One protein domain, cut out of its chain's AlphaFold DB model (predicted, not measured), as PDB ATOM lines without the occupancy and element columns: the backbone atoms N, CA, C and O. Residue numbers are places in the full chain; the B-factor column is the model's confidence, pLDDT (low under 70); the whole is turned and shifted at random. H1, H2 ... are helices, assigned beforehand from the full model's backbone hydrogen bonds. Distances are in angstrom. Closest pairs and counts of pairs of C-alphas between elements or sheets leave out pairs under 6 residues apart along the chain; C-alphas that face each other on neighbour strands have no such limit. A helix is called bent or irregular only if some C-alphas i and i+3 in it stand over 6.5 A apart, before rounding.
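AT A GLANCE: This is residues 159 to 235 of the 238 residues of an uncharacterized protein of Ameiurus melas (UniProt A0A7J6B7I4). Look for an angular frame of helices: H1 stands across one end, H2 follows after a tight link from the last residue of H1, H4 begins beside residues 176 to 181 of H1 and leads away from it about perpendicular, and H3 folds back from H2 as a hairpin into the space between H2 and H4. The contacts are few, and little H5 sits beyond the far end of H4. The printed part has 77 residues with five named helices, H1 to H5 in chain order, and no named strand; the class is all helix. It is compact, with a radius of gyration of the C-alphas of 12.4 A and spans of 34 by 29 by 22 A.

HOW THE PARTS SIT: Start at Phe 159; residues 159 to 173 hold no named element and lead to H1, residues 174 to 185. H1 and H2, residues 188 to 196, meet only through their link. H2 touches H3, residues 198 to 204, closest at C-alphas 193 and 201, 4.7 A apart; this helical hairpin has a steep tilt of 43 degrees, opposite ways. With residues 212 to 213 alone, H4, residues 211 to 223, touches residues 176 to 181 of H1, about perpendicular at 87 degrees; the closest C-alphas, of Ala 177 and Asn 212, are 5.3 A apart. H3 and H4 are close but not clearly touching, closest at C-alphas 202 and 214, 6.9 A. H5, residues 230 to 233, is close to but not clearly touching H4, with C-alphas 222 and 233 closest at 7.4 A. H1 and H3 are apart. Every O i to N i+4 pair is within hydrogen-bond range in H1, H3 and H4, 3 of 5 are in H2, and H5 is too short for such a pair.

IN THESE COORDINATES: Find C-alpha 174 at (106.936, 126.788, 95.516); from there H1 runs 16.4 A to residue 185. H2 covers 14.5 A and is only just irregular, with C-alphas 189 and 192 6.8 A apart. H3 covers 10.2 A, and H4 18.5 A to C-alpha 223 at (110.864, 107.595, 98.664). H5 covers 5.6 A, ending at C-alpha 233 at (120.805, 107.233, 93.725).

THE WHOLE: The two C-alphas farthest apart, of Ala 175 and Thr 227, are 34.1 A apart. The printed part has no cut, and no link between its helices is long. Look at the B-factor column for residues 224 to 235: there pLDDT is under 70, against a mean of 84.2 for the printed part.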
ATOM      1  N   PHE A 159     106.700 117.072  81.289       92.25
ATOM      2  CA  PHE A 159     106.173 117.875  80.179       92.25
ATOM      3  C   PHE A 159     104.640 117.945  80.144       92.25
ATOM      4  O   PHE A 159     104.087 118.809  79.467       92.25
ATOM      5  N   ILE A 160     103.948 117.034  80.837       90.62
ATOM      6  CA  ILE A 160     102.478 117.013  80.944       90.62
ATOM      7  C   ILE A 160     101.988 117.214  82.384       90.62
ATOM      8  O   ILE A 160     100.794 117.077  82.659       90.62
ATOM      9  N   ALA A 161     102.904 117.459  83.319       91.81
ATOM     10  CA  ALA A 161     102.573 117.662  84.717       91.81
ATOM     11  C   ALA A 161     102.005 119.066  84.954       91.81
ATOM     12  O   ALA A 161     102.363 120.029  84.278       91.81
ATOM     13  N   GLU A 162     101.124 119.182  85.947       92.31
ATOM     14  CA  GLU A 162     100.639 120.478  86.427       92.31
ATOM     15  C   GLU A 162     101.818 121.273  87.011       92.31
ATOM     16  O   GLU A 162     102.618 120.732  87.777       92.31
ATOM     17  N   THR A 163     101.957 122.549  86.650       91.75
ATOM     18  CA  THR A 163     103.118 123.368  87.044       91.75
ATOM     19  C   THR A 163     103.200 123.586  88.553       91.75
ATOM     20  O   THR A 163     104.296 123.654  89.101       91.75
ATOM     21  N   ASP A 164     102.057 123.619  89.238       92.81
ATOM     22  CA  ASP A 164     101.921 123.799  90.686       92.81
ATOM     23  C   ASP A 164     101.915 122.471  91.470       92.81
ATOM     24  O   ASP A 164     101.641 122.445  92.671       92.81
ATOM     25  N   CYS A 165     102.257 121.345  90.832       93.19
ATOM     26  CA  CYS A 165     102.228 120.031  91.481       93.19
ATOM     27  C   CYS A 165     103.258 119.864  92.617       93.19
ATOM     28  O   CYS A 165     103.128 118.951  93.445       93.19
ATOM     29  N   LEU A 166     104.286 120.713  92.681       94.12
ATOM     30  CA  LEU A 166     105.344 120.657  93.687       94.12
ATOM     31  C   LEU A 166     105.005 121.560  94.874       94.12
ATOM     32  O   LEU A 166     105.084 122.779  94.792       94.12
ATOM     33  N   LYS A 167     104.658 120.933  96.001       92.06
ATOM     34  CA  LYS A 167     104.280 121.603  97.254       92.06
ATOM     35  C   LYS A 167     105.196 121.205  98.406       92.06
ATOM     36  O   LYS A 167     105.857 120.159  98.353       92.06
ATOM     37  N   ALA A 168     105.211 121.988  99.482       88.88
ATOM     38  CA  ALA A 168     105.895 121.594 100.712       88.88
ATOM     39  C   ALA A 168     105.432 120.188 101.187       88.88
ATOM     40  O   ALA A 168     104.245 119.861 101.107       88.88
ATOM     41  N   PRO A 169     106.333 119.312 101.677       89.38
ATOM     42  CA  PRO A 169     107.753 119.535 101.944       89.38
ATOM     43  C   PRO A 169     108.681 119.118 100.783       89.38
ATOM     44  O   PRO A 169     109.861 118.863 101.030       89.38
ATOM     45  N   LEU A 170     108.188 118.935  99.552       89.56
ATOM     46  CA  LEU A 170     109.035 118.525  98.419       89.56
ATOM     47  C   LEU A 170     109.982 119.643  97.980       89.56
ATOM     48  O   LEU A 170     111.144 119.366  97.700       89.56
ATOM     49  N   VAL A 171     109.484 120.876  97.998       93.00
ATOM     50  CA  VAL A 171     110.218 122.110  97.704       93.00
ATOM     51  C   VAL A 171     110.047 123.099  98.857       93.00
ATOM     52  O   VAL A 171     109.071 123.016  99.607       93.00
ATOM     53  N   THR A 172     111.014 124.000  99.031       91.00
ATOM     54  CA  THR A 172     110.953 125.088 100.025       91.00
ATOM     55  C   THR A 172     110.396 126.382  99.444       91.00
ATOM     56  O   THR A 172     109.751 127.132 100.168       91.00
ATOM     57  N   ASP A 173     110.632 126.627  98.155       94.12
ATOM     58  CA  ASP A 173     110.127 127.780  97.413       94.12
ATOM     59  C   ASP A 173     109.236 127.278  96.267       94.12
ATOM     60  O   ASP A 173     109.723 126.829  95.229       94.12
ATOM     61  N   GLU A 174     107.918 127.272  96.497       95.19
ATOM     62  CA  GLU A 174     106.936 126.788  95.516       95.19
ATOM     63  C   GLU A 174     106.880 127.684  94.273       95.19
ATOM     64  O   GLU A 174     106.768 127.171  93.164       95.19
ATOM     65  N   ALA A 175     107.028 129.003  94.436       95.81
ATOM     66  CA  ALA A 175     106.980 129.946  93.322       95.81
ATOM     67  C   ALA A 175     108.200 129.785  92.401       95.81
ATOM     68  O   ALA A 175     108.064 129.789  91.176       95.81
ATOM     69  N   ALA A 176     109.391 129.590  92.976       96.00
ATOM     70  CA  ALA A 176     110.584 129.277  92.194       96.00
ATOM     71  C   ALA A 176     110.456 127.925  91.472       96.00
ATOM     72  O   ALA A 176     110.825 127.818  90.304       96.00
ATOM     73  N   ALA A 177     109.891 126.909  92.133       96.25
ATOM     74  CA  ALA A 177     109.656 125.604  91.519       96.25
ATOM     75  C   ALA A 177     108.659 125.674  90.347       96.25
ATOM     76  O   ALA A 177     108.879 125.025  89.327       96.25
ATOM     77  N   GLU A 178     107.599 126.478  90.463       96.44
ATOM     78  CA  GLU A 178     106.624 126.705  89.388       96.44
ATOM     79  C   GLU A 178     107.271 127.363  88.158       96.44
ATOM     80  O   GLU A 178     107.035 126.921  87.033       96.44
ATOM     81  N   LEU A 179     108.138 128.365  88.352       96.69
ATOM     82  CA  LEU A 179     108.896 128.982  87.253       96.69
ATOM     83  C   LEU A 179     109.856 127.985  86.588       96.69
ATOM     84  O   LEU A 179     109.890 127.882  85.363       96.69
ATOM     85  N   GLU A 180     110.592 127.204  87.385       96.75
ATOM     86  CA  GLU A 180     111.478 126.154  86.871       96.75
ATOM     87  C   GLU A 180     110.717 125.081  86.081       96.75
ATOM     88  O   GLU A 180     111.223 124.601  85.067       96.75
ATOM     89  N   MET A 181     109.511 124.707  86.520       95.69
ATOM     90  CA  MET A 181     108.642 123.762  85.813       95.69
ATOM     91  C   MET A 181     108.262 124.281  84.427       95.69
ATOM     92  O   MET A 181     108.389 123.547  83.448       95.69
ATOM     93  N   VAL A 182     107.840 125.546  84.332       95.00
ATOM     94  CA  VAL A 182     107.502 126.183  83.048       95.00
ATOM     95  C   VAL A 182     108.712 126.178  82.115       95.00
ATOM     96  O   VAL A 182     108.612 125.727  80.975       95.00
ATOM     97  N   ASP A 183     109.877 126.592  82.614       95.38
ATOM     98  CA  ASP A 183     111.107 126.622  81.821       95.38
ATOM     99  C   ASP A 183     111.580 125.223  81.395       95.38
ATOM    100  O   ASP A 183     112.176 125.076  80.321       95.38
ATOM    101  N   LEU A 184     111.347 124.199  82.226       94.56
ATOM    102  CA  LEU A 184     111.688 122.805  81.940       94.56
ATOM    103  C   LEU A 184     110.786 122.217  80.848       94.56
ATOM    104  O   LEU A 184     111.289 121.512  79.971       94.56
ATOM    105  N   CYS A 185     109.486 122.526  80.865       90.44
ATOM    106  CA  CYS A 185     108.525 122.060  79.859       90.44
ATOM    107  C   CYS A 185     108.896 122.505  78.437       90.44
ATOM    108  O   CYS A 185     108.697 121.751  77.485       90.44
ATOM    109  N   GLU A 186     109.526 123.671  78.300       91.56
ATOM    110  CA  GLU A 186     110.006 124.209  77.022       91.56
ATOM    111  C   GLU A 186     111.366 123.618  76.578       91.56
ATOM    112  O   GLU A 186     111.922 123.992  75.542       91.56
ATOM    113  N   LYS A 187     111.953 122.671  77.331       91.62
ATOM    114  CA  LYS A 187     113.203 121.980  76.957       91.62
ATOM    115  C   LYS A 187     112.938 120.726  76.134       91.62
ATOM    116  O   LYS A 187     113.265 119.615  76.550       91.62
ATOM    117  N   ASP A 188     112.462 120.906  74.906       88.88
ATOM    118  CA  ASP A 188     112.232 119.809  73.951       88.88
ATOM    119  C   ASP A 188     113.447 118.886  73.760       88.88
ATOM    120  O   ASP A 188     113.303 117.676  73.586       88.88
ATOM    121  N   GLN A 189     114.654 119.441  73.867       91.12
ATOM    122  CA  GLN A 189     115.923 118.711  73.814       91.12
ATOM    123  C   GLN A 189     116.096 117.629  74.897       91.12
ATOM    124  O   GLN A 189     116.935 116.751  74.728       91.12
ATOM    125  N   LEU A 190     115.323 117.670  75.989       89.88
ATOM    126  CA  LEU A 190     115.358 116.672  77.067       89.88
ATOM    127  C   LEU A 190     114.355 115.522  76.853       89.88
ATOM    128  O   LEU A 190     114.464 114.481  77.501       89.88
ATOM    129  N   LYS A 191     113.406 115.654  75.913       90.44
ATOM    130  CA  LYS A 191     112.424 114.600  75.593       90.44
ATOM    131  C   LYS A 191     113.058 113.267  75.158       90.44
ATOM    132  O   LYS A 191     112.500 112.231  75.518       90.44
ATOM    133  N   PRO A 192     114.186 113.228  74.415       92.38
ATOM    134  CA  PRO A 192     114.864 111.971  74.100       92.38
ATOM    135  C   PRO A 192     115.336 111.211  75.348       92.38
ATOM    136  O   PRO A 192     115.077 110.016  75.438       92.38
ATOM    137  N   ALA A 193     115.914 111.900  76.340       89.81
ATOM    138  CA  ALA A 193     116.383 111.277  77.583       89.81
ATOM    139  C   ALA A 193     115.232 110.644  78.386       89.81
ATOM    140  O   ALA A 193     115.394 109.599  79.011       89.81
ATOM    141  N   LEU A 194     114.025 111.218  78.307       87.69
ATOM    142  CA  LEU A 194     112.834 110.625  78.919       87.69
ATOM    143  C   LEU A 194     112.439 109.282  78.292       87.69
ATOM    144  O   LEU A 194     111.934 108.406  78.992       87.69
ATOM    145  N   ARG A 195     112.704 109.087  76.995       86.12
ATOM    146  CA  ARG A 195     112.449 107.808  76.308       86.12
ATOM    147  C   ARG A 195     113.419 106.713  76.742       86.12
ATOM    148  O   ARG A 195     113.062 105.541  76.670       86.12
ATOM    149  N   GLU A 196     114.620 107.090  77.169       86.19
ATOM    150  CA  GLU A 196     115.626 106.170  77.714       86.19
ATOM    151  C   GLU A 196     115.274 105.744  79.145       86.19
ATOM    152  O   GLU A 196     115.533 104.611  79.549       86.19
ATOM    153  N   GLY A 197     114.601 106.623  79.888       83.62
ATOM    154  CA  GLY A 197     113.933 106.302  81.140       83.62
ATOM    155  C   GLY A 197     113.957 107.458  82.131       83.62
ATOM    156  O   GLY A 197     114.728 108.407  82.011       83.62
ATOM    157  N   THR A 198     113.137 107.352  83.175       85.69
ATOM    158  CA  THR A 198     112.997 108.392  84.207       85.69
ATOM    159  C   THR A 198     114.321 108.770  84.862       85.69
ATOM    160  O   THR A 198     114.598 109.948  85.063       85.69
ATOM    161  N   ILE A 199     115.165 107.786  85.180       84.44
ATOM    162  CA  ILE A 199     116.463 108.044  85.819       84.44
ATOM    163  C   ILE A 199     117.386 108.819  84.872       84.44
ATOM    164  O   ILE A 199     118.040 109.767  85.301       84.44
ATOM    165  N   GLU A 200     117.426 108.439  83.595       87.81
ATOM    166  CA  GLU A 200     118.310 109.060  82.607       87.81
ATOM    167  C   GLU A 200     117.881 110.493  82.285       87.81
ATOM    168  O   GLU A 200     118.704 111.410  82.242       87.81
ATOM    169  N   PHE A 201     116.569 110.729  82.221       92.69
ATOM    170  CA  PHE A 201     116.017 112.074  82.167       92.69
ATOM    171  C   PHE A 201     116.511 112.945  83.327       92.69
ATOM    172  O   PHE A 201     117.124 113.987  83.091       92.69
ATOM    173  N   TRP A 202     116.318 112.521  84.581       93.06
ATOM    174  CA  TRP A 202     116.687 113.345  85.739       93.06
ATOM    175  C   TRP A 202     118.203 113.533  85.906       93.06
ATOM    176  O   TRP A 202     118.625 114.533  86.496       93.06
ATOM    177  N   LYS A 203     119.041 112.650  85.340       90.31
ATOM    178  CA  LYS A 203     120.487 112.904  85.196       90.31
ATOM    179  C   LYS A 203     120.760 114.078  84.259       90.31
ATOM    180  O   LYS A 203     121.546 114.953  84.617       90.31
ATOM    181  N   SER A 204     120.084 114.118  83.109       92.81
ATOM    182  CA  SER A 204     120.284 115.134  82.063       92.81
ATOM    183  C   SER A 204     119.808 116.545  82.444       92.81
ATOM    184  O   SER A 204     120.300 117.529  81.893       92.81
ATOM    185  N   VAL A 205     118.882 116.670  83.403       94.75
ATOM    186  CA  VAL A 205     118.391 117.971  83.886       94.75
ATOM    187  C   VAL A 205     119.517 118.706  84.642       94.75
ATOM    188  O   VAL A 205     120.024 118.179  85.633       94.75
ATOM    189  N   PRO A 206     119.933 119.920  84.238       93.12
ATOM    190  CA  PRO A 206     121.032 120.635  84.892       93.12
ATOM    191  C   PRO A 206     120.620 121.225  86.250       93.12
ATOM    192  O   PRO A 206     119.722 122.064  86.325       93.12
ATOM    193  N   MET A 207     121.331 120.837  87.317       92.75
ATOM    194  CA  MET A 207     121.058 121.270  88.701       92.75
ATOM    195  C   MET A 207     121.188 122.787  88.891       92.75
ATOM    196  O   MET A 207     120.460 123.371  89.680       92.75
ATOM    197  N   GLU A 208     122.096 123.428  88.154       93.38
ATOM    198  CA  GLU A 208     122.333 124.874  88.237       93.38
ATOM    199  C   GLU A 208     121.148 125.705  87.725       93.38
ATOM    200  O   GLU A 208     120.964 126.837  88.162       93.38
ATOM    201  N   LYS A 209     120.356 125.155  86.792       93.50
ATOM    202  CA  LYS A 209     119.210 125.851  86.185       93.50
ATOM    203  C   LYS A 209     117.872 125.449  86.791       93.50
ATOM    204  O   LYS A 209     116.969 126.270  86.810       93.50
ATOM    205  N   PHE A 210     117.754 124.205  87.254       95.50
ATOM    206  CA  PHE A 210     116.515 123.655  87.808       95.50
ATOM    207  C   PHE A 210     116.732 123.060  89.210       95.50
ATOM    208  O   PHE A 210     116.462 121.869  89.417       95.50
ATOM    209  N   PRO A 211     117.309 123.816  90.165       95.12
ATOM    210  CA  PRO A 211     117.657 123.277  91.469       95.12
ATOM    211  C   PRO A 211     116.433 122.778  92.239       95.12
ATOM    212  O   PRO A 211     116.509 121.686  92.795       95.12
ATOM    213  N   ASN A 212     115.312 123.505  92.263       95.44
ATOM    214  CA  ASN A 212     114.127 123.121  93.038       95.44
ATOM    215  C   ASN A 212     113.440 121.887  92.444       95.44
ATOM    216  O   ASN A 212     113.159 120.917  93.156       95.44
ATOM    217  N   VAL A 213     113.223 121.899  91.130       95.62
ATOM    218  CA  VAL A 213     112.575 120.813  90.391       95.62
ATOM    219  C   VAL A 213     113.422 119.542  90.440       95.62
ATOM    220  O   VAL A 213     112.914 118.472  90.790       95.62
ATOM    221  N   LYS A 214     114.734 119.632  90.191       94.94
ATOM    222  CA  LYS A 214     115.616 118.459  90.266       94.94
ATOM    223  C   LYS A 214     115.687 117.896  91.686       94.94
ATOM    224  O   LYS A 214     115.629 116.677  91.852       94.94
ATOM    225  N   TRP A 215     115.744 118.741  92.719       93.44
ATOM    226  CA  TRP A 215     115.735 118.263  94.107       93.44
ATOM    227  C   TRP A 215     114.433 117.538  94.454       93.44
ATOM    228  O   TRP A 215     114.467 116.467  95.064       93.44
ATOM    229  N   ALA A 216     113.286 118.080  94.034       93.88
ATOM    230  CA  ALA A 216     111.991 117.446  94.246       93.88
ATOM    231  C   ALA A 216     111.942 116.051  93.612       93.88
ATOM    232  O   ALA A 216     111.556 115.090  94.280       93.88
ATOM    233  N   ALA A 217     112.405 115.911  92.366       92.44
ATOM    234  CA  ALA A 217     112.479 114.623  91.685       92.44
ATOM    235  C   ALA A 217     113.360 113.616  92.434       92.44
ATOM    236  O   ALA A 217     112.928 112.491  92.687       92.44
ATOM    237  N   LEU A 218     114.556 114.028  92.866       89.69
ATOM    238  CA  LEU A 218     115.456 113.184  93.660       89.69
ATOM    239  C   LEU A 218     114.812 112.745  94.979       89.69
ATOM    240  O   LEU A 218     114.921 111.580  95.370       89.69
ATOM    241  N   LYS A 219     114.098 113.652  95.651       88.69
ATOM    242  CA  LYS A 219     113.386 113.347  96.892       88.69
ATOM    243  C   LYS A 219     112.297 112.306  96.654       88.69
ATOM    244  O   LYS A 219     112.234 111.331  97.395       88.69
ATOM    245  N   ILE A 220     111.489 112.461  95.606       86.25
ATOM    246  CA  ILE A 220     110.445 111.494  95.243       86.25
ATOM    247  C   ILE A 220     111.070 110.138  94.878       86.25
ATOM    248  O   ILE A 220     110.612 109.117  95.381       86.25
ATOM    249  N   LEU A 221     112.143 110.106  94.078       82.00
ATOM    250  CA  LEU A 221     112.845 108.865  93.722       82.00
ATOM    251  C   LEU A 221     113.350 108.112  94.957       82.00
ATOM    252  O   LEU A 221     113.152 106.902  95.046       82.00
ATOM    253  N   SER A 222     113.914 108.829  95.936       77.69
ATOM    254  CA  SER A 222     114.385 108.229  97.193       77.69
ATOM    255  C   SER A 222     113.257 107.627  98.046       77.69
ATOM    256  O   SER A 222     113.468 106.648  98.754       77.69
ATOM    257  N   MET A 223     112.026 108.150  97.948       72.06
ATOM    258  CA  MET A 223     110.864 107.595  98.664       72.06
ATOM    259  C   MET A 223     110.403 106.243  98.103       72.06
ATOM    260  O   MET A 223     109.712 105.501  98.799       72.06
ATOM    261  N   PHE A 224     110.761 105.924  96.857       64.44
ATOM    262  CA  PHE A 224     110.351 104.701  96.163       64.44
ATOM    263  C   PHE A 224     111.484 103.677  96.025       64.44
ATOM    264  O   PHE A 224     111.383 102.743  95.226       64.44
ATOM    265  N   GLU A 225     112.528 103.815  96.848       49.53
ATOM    266  CA  GLU A 225     113.602 102.838  97.039       49.53
ATOM    267  C   GLU A 225     113.060 101.515  97.613       49.53
ATOM    268  O   GLU A 225     113.172 101.207  98.796       49.53
ATOM    269  N   SER A 226     112.484 100.681  96.748       44.22
ATOM    270  CA  SER A 226     112.626  99.233  96.895       44.22
ATOM    271  C   SER A 226     113.867  98.792  96.113       44.22
ATOM    272  O   SER A 226     114.149  99.340  95.049       44.22
ATOM    273  N   THR A 227     114.613  97.858  96.713       42.28
ATOM    274  CA  THR A 227     115.900  97.178  96.403       42.28
ATOM    275  C   THR A 227     116.673  97.401  95.088       42.28
ATOM    276  O   THR A 227     117.861  97.112  95.071       42.28
ATOM    277  N   TYR A 228     116.079  97.879  93.997       40.81
ATOM    278  CA  TYR A 228     116.742  98.082  92.700       40.81
ATOM    279  C   TYR A 228     117.304  99.503  92.504       40.81
ATOM    280  O   TYR A 228     118.201  99.715  91.695       40.81
ATOM    281  N   VAL A 229     116.784 100.495  93.236       42.41
ATOM    282  CA  VAL A 229     117.090 101.922  93.002       42.41
ATOM    283  C   VAL A 229     118.316 102.415  93.796       42.41
ATOM    284  O   VAL A 229     118.923 103.419  93.418       42.41
ATOM    285  N   CYS A 230     118.752 101.686  94.833       39.31
ATOM    286  CA  CYS A 230     119.872 102.091  95.699       39.31
ATOM    287  C   CYS A 230     121.206 102.273  94.958       39.31
ATOM    288  O   CYS A 230     121.993 103.136  95.339       39.31
ATOM    289  N   GLU A 231     121.465 101.525  93.884       39.94
ATOM    290  CA  GLU A 231     122.715 101.682  93.122       39.94
ATOM    291  C   GLU A 231     122.706 102.943  92.237       39.94
ATOM    292  O   GLU A 231     123.754 103.516  91.947       39.94
ATOM    293  N   SER A 232     121.523 103.440  91.858       45.69
ATOM    294  CA  SER A 232     121.375 104.589  90.952       45.69
ATOM    295  C   SER A 232     121.339 105.941  91.674       45.69
ATOM    296  O   SER A 232     121.778 106.945  91.115       45.69
ATOM    297  N   VAL A 233     120.864 105.989  92.924       44.06
ATOM    298  CA  VAL A 233     120.805 107.233  93.725       44.06
ATOM    299  C   VAL A 233     122.200 107.733  94.108       44.06
ATOM    300  O   VAL A 233     122.417 108.940  94.206       44.06
ATOM    301  N   VAL A 234     123.172 106.828  94.243       45.84
ATOM    302  CA  VAL A 234     124.585 107.178  94.463       45.84
ATOM    303  C   VAL A 234     125.183 107.897  93.244       45.84
ATOM    304  O   VAL A 234     125.997 108.799  93.412       45.84
ATOM    305  N   LEU A 235     124.730 107.571  92.030       44.19
ATOM    306  CA  LEU A 235     125.228 108.158  90.778       44.19
ATOM    307  C   LEU A 235     124.570 109.496  90.413       44.19
ATOM    308  O   LEU A 235     125.117 110.238  89.610       44.19
TER     309      LEU A 235